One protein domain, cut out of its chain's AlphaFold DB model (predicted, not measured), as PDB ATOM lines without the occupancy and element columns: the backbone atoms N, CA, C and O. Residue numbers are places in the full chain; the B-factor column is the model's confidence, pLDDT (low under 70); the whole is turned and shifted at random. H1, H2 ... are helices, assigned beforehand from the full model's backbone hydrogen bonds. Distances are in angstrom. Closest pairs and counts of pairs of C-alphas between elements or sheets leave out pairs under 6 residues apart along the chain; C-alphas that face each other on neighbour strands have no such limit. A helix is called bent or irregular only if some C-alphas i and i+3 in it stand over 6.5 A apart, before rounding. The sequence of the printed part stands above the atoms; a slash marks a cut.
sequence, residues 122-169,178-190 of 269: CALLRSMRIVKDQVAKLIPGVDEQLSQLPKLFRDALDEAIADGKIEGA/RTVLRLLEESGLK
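AT A GLANCE: This is residues 122 to 169 and 178 to 190 of the 269 residues of the protein "Hypothetical protein" of Picocystis salinarum (UniProt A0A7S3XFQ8). One long, bowed helix, H1, makes the length of the model; its residues 122 to 141 stick out free, and short H2 is near its second arm, H1b. The printed part has 61 residues with two named helices, H1 then H2, and no named strand: all helix. It is extended, with a radius of gyration of the C-alphas of 18.8 A, spanning 66 by 17 by 11 A.

IN THESE COORDINATES: H1, residues 122 to 162, was assigned as one helix by its hydrogen bonds but is bent: C-alphas 147 and 150 are 6.8 A apart. Arm H1a, residues 122 to 147, starts at C-alpha (87.139, -35.733, 20.744), measures 38.4 A and is irregular, with C-alphas 137 and 140 6.54 A apart. Arm H1b, residues 150 to 162, measures 18.2 A. H2, residues 178 to 186, ends at C-alpha (68.622, -1.669, 33.144).

HOW THE PARTS SIT: H1a and H1b stand at a steep tilt of 38 degrees, only just past shallow. H1b, with residues 152 to 153 alone, only just touches H2, with 3 pairs of C-alphas within 8 A; the closest C-alphas, of Phe 153 and Leu 183, are 7.6 A apart. They run opposite ways at a steep tilt of 51 degrees. H1a and H2 are apart. Every O i to N i+4 pair is within hydrogen-bond range in H1b and H2, and 20 of 22 in H1a.

THE WHOLE: The C-alphas farthest apart, of Cys 122 and Gly 168, are 66.2 A apart. Residues 170 to 177, in the link across the cut from H1 to H2, are not printed; C-alphas 169 and 178 are 15.7 A apart. Mean pLDDT of the printed part is 70.1, with 37 residues under 70, among them 151 to 169.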
ATOM      1  N   CYS A 122      87.063 -36.637  21.896       81.06
ATOM      2  CA  CYS A 122      87.139 -35.733  20.744       81.06
ATOM      3  C   CYS A 122      85.808 -35.003  20.503       81.06
ATOM      4  O   CYS A 122      85.819 -33.823  20.152       81.06
ATOM      5  N   ALA A 123      84.670 -35.664  20.748       77.81
ATOM      6  CA  ALA A 123      83.356 -35.025  20.675       77.81
ATOM      7  C   ALA A 123      83.190 -33.960  21.773       77.81
ATOM      8  O   ALA A 123      82.718 -32.859  21.501       77.81
ATOM      9  N   LEU A 124      83.649 -34.253  22.997       82.25
ATOM     10  CA  LEU A 124      83.624 -33.298  24.107       82.25
ATOM     11  C   LEU A 124      84.511 -32.075  23.835       82.25
ATOM     12  O   LEU A 124      84.065 -30.944  24.026       82.25
ATOM     13  N   LEU A 125      85.745 -32.293  23.371       84.38
ATOM     14  CA  LEU A 125      86.689 -31.223  23.030       84.38
ATOM     15  C   LEU A 125      86.110 -30.276  21.981       84.38
ATOM     16  O   LEU A 125      86.290 -29.062  22.073       84.38
ATOM     17  N   ARG A 126      85.357 -30.824  21.030       81.62
ATOM     18  CA  ARG A 126      84.684 -30.026  20.020       81.62
ATOM     19  C   ARG A 126      83.545 -29.187  20.572       81.62
ATOM     20  O   ARG A 126      83.476 -27.994  20.288       81.62
ATOM     21  N   SER A 127      82.690 -29.772  21.407       82.38
ATOM     22  CA  SER A 127      81.655 -29.010  22.113       82.38
ATOM     23  C   SER A 127      82.270 -27.874  22.934       82.38
ATOM     24  O   SER A 127      81.779 -26.749  22.898       82.38
ATOM     25  N   MET A 128      83.395 -28.130  23.612       85.56
ATOM     26  CA  MET A 128      84.136 -27.100  24.346       85.56
ATOM     27  C   MET A 128      84.669 -25.995  23.431       85.56
ATOM     28  O   MET A 128      84.600 -24.824  23.803       85.56
ATOM     29  N   ARG A 129      85.170 -26.328  22.235       83.19
ATOM     30  CA  ARG A 129      85.618 -25.322  21.265       83.19
ATOM     31  C   ARG A 129      84.465 -24.465  20.754       83.19
ATOM     32  O   ARG A 129      84.605 -23.249  20.724       83.19
ATOM     33  N   ILE A 130      83.322 -25.068  20.432       84.56
ATOM     34  CA  ILE A 130      82.122 -24.332  20.005       84.56
ATOM     35  C   ILE A 130      81.694 -23.339  21.091       84.56
ATOM     36  O   ILE A 130      81.471 -22.166  20.793       84.56
ATOM     37  N   VAL A 131      81.639 -23.781  22.352       86.44
ATOM     38  CA  VAL A 131      81.315 -22.906  23.489       86.44
ATOM     39  C   VAL A 131      82.356 -21.799  23.635       86.44
ATOM     40  O   VAL A 131      81.990 -20.636  23.774       86.44
ATOM     41  N   LYS A 132      83.652 -22.123  23.548       84.25
ATOM     42  CA  LYS A 132      84.733 -21.129  23.600       84.25
ATOM     43  C   LYS A 132      84.577 -20.068  22.508       84.25
ATOM     44  O   LYS A 132      84.700 -18.883  22.804       84.25
ATOM     45  N   ASP A 133      84.288 -20.475  21.277       84.44
ATOM     46  CA  ASP A 133      84.129 -19.565  20.142       84.44
ATOM     47  C   ASP A 133      82.861 -18.705  20.279       84.44
ATOM     48  O   ASP A 133      82.872 -17.527  19.923       84.44
ATOM     49  N   GLN A 134      81.773 -19.256  20.828       82.50
ATOM     50  CA  GLN A 134      80.564 -18.492  21.156       82.50
ATOM     51  C   GLN A 134      80.826 -17.463  22.258       82.50
ATOM     52  O   GLN A 134      80.452 -16.305  22.104       82.50
ATOM     53  N   VAL A 135      81.524 -17.849  23.327       81.31
ATOM     54  CA  VAL A 135      81.913 -16.934  24.409       81.31
ATOM     55  C   VAL A 135      82.826 -15.831  23.878       81.31
ATOM     56  O   VAL A 135      82.592 -14.660  24.160       81.31
ATOM     57  N   ALA A 136      83.810 -16.166  23.040       78.44
ATOM     58  CA  ALA A 136      84.703 -15.183  22.432       78.44
ATOM     59  C   ALA A 136      83.954 -14.142  21.580       78.44
ATOM     60  O   ALA A 136      84.353 -12.981  21.546       78.44
ATOM     61  N   LYS A 137      82.847 -14.529  20.931       80.12
ATOM     62  CA  LYS A 137      81.981 -13.609  20.170       80.12
ATOM     63  C   LYS A 137      81.128 -12.692  21.049       80.12
ATOM     64  O   LYS A 137      80.676 -11.666  20.555       80.12
ATOM     65  N   LEU A 138      80.894 -13.045  22.313       75.62
ATOM     66  CA  LEU A 138      80.119 -12.224  23.253       75.62
ATOM     67  C   LEU A 138      80.966 -11.121  23.904       75.62
ATOM     68  O   LEU A 138      80.423 -10.076  24.251       75.62
ATOM     69  N   ILE A 139      82.284 -11.319  24.020       74.12
ATOM     70  CA  ILE A 139      83.212 -10.356  24.643       74.12
ATOM     71  C   ILE A 139      83.111  -8.945  24.023       74.12
ATOM     72  O   ILE A 139      82.952  -7.994  24.786       74.12
ATOM     73  N   PRO A 140      83.103  -8.763  22.685       73.06
ATOM     74  CA  PRO A 140      82.992  -7.433  22.084       73.06
ATOM     75  C   PRO A 140      81.670  -6.727  22.401       73.06
ATOM     76  O   PRO A 140      81.644  -5.511  22.539       73.06
ATOM     77  N   GLY A 141      80.569  -7.478  22.536       69.81
ATOM     78  CA  GLY A 141      79.266  -6.908  22.891       69.81
ATOM     79  C   GLY A 141      79.237  -6.377  24.324       69.81
ATOM     80  O   GLY A 141      78.638  -5.337  24.581       69.81
ATOM     81  N   VAL A 142      79.939  -7.053  25.238       68.62
ATOM     82  CA  VAL A 142      80.109  -6.593  26.622       68.62
ATOM     83  C   VAL A 142      81.002  -5.351  26.677       68.62
ATOM     84  O   VAL A 142      80.649  -4.395  27.360       68.62
ATOM     85  N   ASP A 143      82.106  -5.313  25.926       69.12
ATOM     86  CA  ASP A 143      82.976  -4.126  25.853       69.12
ATOM     87  C   ASP A 143      82.250  -2.911  25.255       69.12
ATOM     88  O   ASP A 143      82.368  -1.797  25.769       69.12
ATOM     89  N   GLU A 144      81.442  -3.119  24.213       73.81
ATOM     90  CA  GLU A 144      80.608  -2.075  23.615       73.81
ATOM     91  C   GLU A 144      79.601  -1.529  24.641       73.81
ATOM     92  O   GLU A 144      79.509  -0.315  24.830       73.81
ATOM     93  N   GLN A 145      78.910  -2.402  25.383       68.25
ATOM     94  CA  GLN A 145      77.985  -1.995  26.448       68.25
ATOM     95  C   GLN A 145      78.694  -1.253  27.595       68.25
ATOM     96  O   GLN A 145      78.216  -0.213  28.055       68.25
ATOM     97  N   LEU A 146      79.872  -1.723  28.017       68.81
ATOM     98  CA  LEU A 146      80.702  -1.048  29.020       68.81
ATOM     99  C   LEU A 146      81.196   0.325  28.536       68.81
ATOM    100  O   LEU A 146      81.337   1.246  29.340       68.81
ATOM    101  N   SER A 147      81.414   0.504  27.232       70.12
ATOM    102  CA  SER A 147      81.829   1.791  26.655       70.12
ATOM    103  C   SER A 147      80.699   2.832  26.595       70.12
ATOM    104  O   SER A 147      80.959   4.040  26.605       70.12
ATOM    105  N   GLN A 148      79.440   2.383  26.572       72.25
ATOM    106  CA  GLN A 148      78.247   3.240  26.547       72.25
ATOM    107  C   GLN A 148      77.795   3.665  27.950       72.25
ATOM    108  O   GLN A 148      77.160   4.709  28.114       72.25
ATOM    109  N   LEU A 149      78.201   2.915  28.972       69.12
ATOM    110  CA  LEU A 149      77.897   3.143  30.385       69.12
ATOM    111  C   LEU A 149      78.189   4.586  30.866       69.12
ATOM    112  O   LEU A 149      77.312   5.192  31.480       69.12
ATOM    113  N   PRO A 150      79.338   5.218  30.541       71.00
ATOM    114  CA  PRO A 150      79.612   6.609  30.921       71.00
ATOM    115  C   PRO A 150      78.716   7.655  30.240       71.00
ATOM    116  O   PRO A 150      78.672   8.801  30.687       71.00
ATOM    117  N   LYS A 151      78.078   7.323  29.110       68.56
ATOM    118  CA  LYS A 151      77.105   8.208  28.449       68.56
ATOM    119  C   LYS A 151      75.746   8.078  29.126       68.56
ATOM    120  O   LYS A 151      75.243   9.083  29.602       68.56
ATOM    121  N   LEU A 152      75.272   6.845  29.329       69.31
ATOM    122  CA  LEU A 152      74.045   6.563  30.085       69.31
ATOM    123  C   LEU A 152      74.078   7.178  31.494       69.31
ATOM    124  O   LEU A 152      73.090   7.746  31.948       69.31
ATOM    125  N   PHE A 153      75.232   7.123  32.169       68.19
ATOM    126  CA  PHE A 153      75.421   7.786  33.460       68.19
ATOM    127  C   PHE A 153      75.310   9.307  33.393       68.19
ATOM    128  O   PHE A 153      74.768   9.903  34.320       68.19
ATOM    129  N   ARG A 154      75.847   9.935  32.342       67.31
ATOM    130  CA  ARG A 154      75.751  11.387  32.157       67.31
ATOM    131  C   ARG A 154      74.323  11.797  31.857       67.31
ATOM    132  O   ARG A 154      73.808  12.647  32.566       67.31
ATOM    133  N   ASP A 155      73.669  11.118  30.924       69.00
ATOM    134  CA  ASP A 155      72.294  11.418  30.531       69.00
ATOM    135  C   ASP A 155      71.333  11.280  31.725       69.00
ATOM    136  O   ASP A 155      70.523  12.166  31.981       69.00
ATOM    137  N   ALA A 156      71.481  10.222  32.532       67.56
ATOM    138  CA  ALA A 156      70.675  10.026  33.737       67.56
ATOM    139  C   ALA A 156      70.969  11.056  34.845       67.56
ATOM    140  O   ALA A 156      70.080  11.386  35.635       67.56
ATOM    141  N   LEU A 157      72.211  11.546  34.943       66.75
ATOM    142  CA  LEU A 157      72.576  12.593  35.897       66.75
ATOM    143  C   LEU A 157      72.032  13.953  35.442       66.75
ATOM    144  O   LEU A 157      71.480  14.679  36.263       66.75
ATOM    145  N   ASP A 158      72.122  14.258  34.149       67.06
ATOM    146  CA  ASP A 158      71.582  15.471  33.536       67.06
ATOM    147  C   ASP A 158      70.051  15.511  33.649       67.06
ATOM    148  O   ASP A 158      69.489  16.542  34.018       67.06
ATOM    149  N   GLU A 159      69.371  14.379  33.445       68.38
ATOM    150  CA  GLU A 159      67.927  14.240  33.664       68.38
ATOM    151  C   GLU A 159      67.556  14.450  35.143       68.38
ATOM    152  O   GLU A 159      66.621  15.185  35.452       68.38
ATOM    153  N   ALA A 160      68.325  13.889  36.082       63.38
ATOM    154  CA  ALA A 160      68.094  14.084  37.516       63.38
ATOM    155  C   ALA A 160      68.339  15.533  37.986       63.38
ATOM    156  O   ALA A 160      67.700  15.982  38.944       63.38
ATOM    157  N   ILE A 161      69.251  16.258  37.329       63.84
ATOM    158  CA  ILE A 161      69.484  17.691  37.551       63.84
ATOM    159  C   ILE A 161      68.320  18.506  36.969       63.84
ATOM    160  O   ILE A 161      67.790  19.374  37.661       63.84
ATOM    161  N   ALA A 162      67.885  18.199  35.742       64.69
ATOM    162  CA  ALA A 162      66.793  18.890  35.052       64.69
ATOM    163  C   ALA A 162      65.425  18.712  35.741       64.69
ATOM    164  O   ALA A 162      64.631  19.649  35.777       64.69
ATOM    165  N   ASP A 163      65.181  17.554  36.358       65.00
ATOM    166  CA  ASP A 163      63.993  17.255  37.173       65.00
ATOM    167  C   ASP A 163      63.916  18.068  38.487       65.00
ATOM    168  O   ASP A 163      62.990  17.884  39.282       65.00
ATOM    169  N   GLY A 164      64.905  18.924  38.779       54.03
ATOM    170  CA  GLY A 164      64.933  19.763  39.983       54.03
ATOM    171  C   GLY A 164      65.178  18.991  41.286       54.03
ATOM    172  O   GLY A 164      65.041  19.547  42.372       54.03
ATOM    173  N   LYS A 165      65.575  17.710  41.217       52.25
ATOM    174  CA  LYS A 165      65.893  16.884  42.402       52.25
ATOM    175  C   LYS A 165      67.254  17.211  43.029       52.25
ATOM    176  O   LYS A 165      67.548  16.717  44.117       52.25
ATOM    177  N   ILE A 166      68.085  18.011  42.352       52.28
ATOM    178  CA  ILE A 166      69.474  18.326  42.740       52.28
ATOM    179  C   ILE A 166      69.693  19.845  42.924       52.28
ATOM    180  O   ILE A 166      70.781  20.274  43.304       52.28
ATOM    181  N   GLU A 167      68.668  20.691  42.769       41.12
ATOM    182  CA  GLU A 167      68.793  22.094  43.187       41.12
ATOM    183  C   GLU A 167      68.737  22.198  44.720       41.12
ATOM    184  O   GLU A 167      67.682  22.150  45.348       41.12
ATOM    185  N   GLY A 168      69.916  22.317  45.339       48.75
ATOM    186  CA  GLY A 168      70.084  22.656  46.757       48.75
ATOM    187  C   GLY A 168      70.181  21.484  47.743       48.75
ATOM    188  O   GLY A 168      70.423  21.727  48.925       48.75
ATOM    189  N   ALA A 169      70.056  20.229  47.304       47.66
ATOM    190  CA  ALA A 169      70.261  19.056  48.162       47.66
ATOM    191  C   ALA A 169      71.668  18.457  47.960       47.66
ATOM    192  O   ALA A 169      72.109  18.311  46.818       47.66
ATOM    193  N   ARG A 178      71.915   4.392  44.451       64.69
ATOM    194  CA  ARG A 178      70.616   3.971  43.910       64.69
ATOM    195  C   ARG A 178      70.538   4.136  42.390       64.69
ATOM    196  O   ARG A 178      70.009   3.255  41.717       64.69
ATOM    197  N   THR A 179      71.076   5.229  41.853       66.69
ATOM    198  CA  THR A 179      71.122   5.480  40.405       66.69
ATOM    199  C   THR A 179      72.075   4.513  39.701       66.69
ATOM    200  O   THR A 179      71.719   3.957  38.665       66.69
ATOM    201  N   VAL A 180      73.241   4.232  40.292       68.19
ATOM    202  CA  VAL A 180      74.202   3.231  39.795       68.19
ATOM    203  C   VAL A 180      73.582   1.835  39.765       68.19
ATOM    204  O   VAL A 180      73.670   1.153  38.747       68.19
ATOM    205  N   LEU A 181      72.913   1.416  40.842       67.12
ATOM    206  CA  LEU A 181      72.258   0.108  40.902       67.12
ATOM    207  C   LEU A 181      71.123  -0.017  39.881       67.12
ATOM    208  O   LEU A 181      71.016  -1.059  39.239       67.12
ATOM    209  N   ARG A 182      70.321   1.041  39.683       68.75
ATOM    210  CA  ARG A 182      69.252   1.061  38.672       68.75
ATOM    211  C   ARG A 182      69.812   0.926  37.254       68.75
ATOM    212  O   ARG A 182      69.325   0.103  36.490       68.75
ATOM    213  N   LEU A 183      70.865   1.673  36.922       66.12
ATOM    214  CA  LEU A 183      71.475   1.644  35.587       66.12
ATOM    215  C   LEU A 183      72.176   0.313  35.286       66.12
ATOM    216  O   LEU A 183      72.104  -0.185  34.164       66.12
ATOM    217  N   LEU A 184      72.824  -0.297  36.283       68.62
ATOM    218  CA  LEU A 184      73.403  -1.639  36.153       68.62
ATOM    219  C   LEU A 184      72.328  -2.714  35.927       68.62
ATOM    220  O   LEU A 184      72.585  -3.699  35.236       68.62
ATOM    221  N   GLU A 185      71.138  -2.527  36.498       71.56
ATOM    222  CA  GLU A 185      69.986  -3.414  36.324       71.56
ATOM    223  C   GLU A 185      69.339  -3.238  34.941       71.56
ATOM    224  O   GLU A 185      69.135  -4.226  34.240       71.56
ATOM    225  N   GLU A 186      69.129  -1.996  34.491       67.81
ATOM    226  CA  GLU A 186      68.622  -1.669  33.144       67.81
ATOM    227  C   GLU A 186      69.574  -2.125  32.024       67.81
ATOM    228  O   GLU A 186      69.127  -2.526  30.952       67.81
ATOM    229  N   SER A 187      70.884  -2.128  32.286       63.62
ATOM    230  CA  SER A 187      71.908  -2.588  31.335       63.62
ATOM    231  C   SER A 187      72.131  -4.109  31.359       63.62
ATOM    232  O   SER A 187      72.959  -4.613  30.604       63.62
ATOM    233  N   GLY A 188      71.454  -4.854  32.245       64.38
ATOM    234  CA  GLY A 188      71.632  -6.305  32.399       64.38
ATOM    235  C   GLY A 188      72.982  -6.732  32.996       64.38
ATOM    236  O   GLY A 188      73.333  -7.910  32.966       64.38
ATOM    237  N   LEU A 189      73.753  -5.794  33.556       63.50
ATOM    238  CA  LEU A 189      75.106  -6.025  34.081       63.50
ATOM    239  C   LEU A 189      75.125  -6.449  35.557       63.50
ATOM    240  O   LEU A 189      76.165  -6.861  36.072       63.50
ATOM    241  N   LYS A 190      73.978  -6.382  36.242       67.06
ATOM    242  CA  LYS A 190      73.834  -6.732  37.665       67.06
ATOM    243  C   LYS A 190      74.229  -8.180  37.978       67.06
ATOM    244  O   LYS A 190      74.775  -8.441  39.047       67.06
TER     245      LYS A 190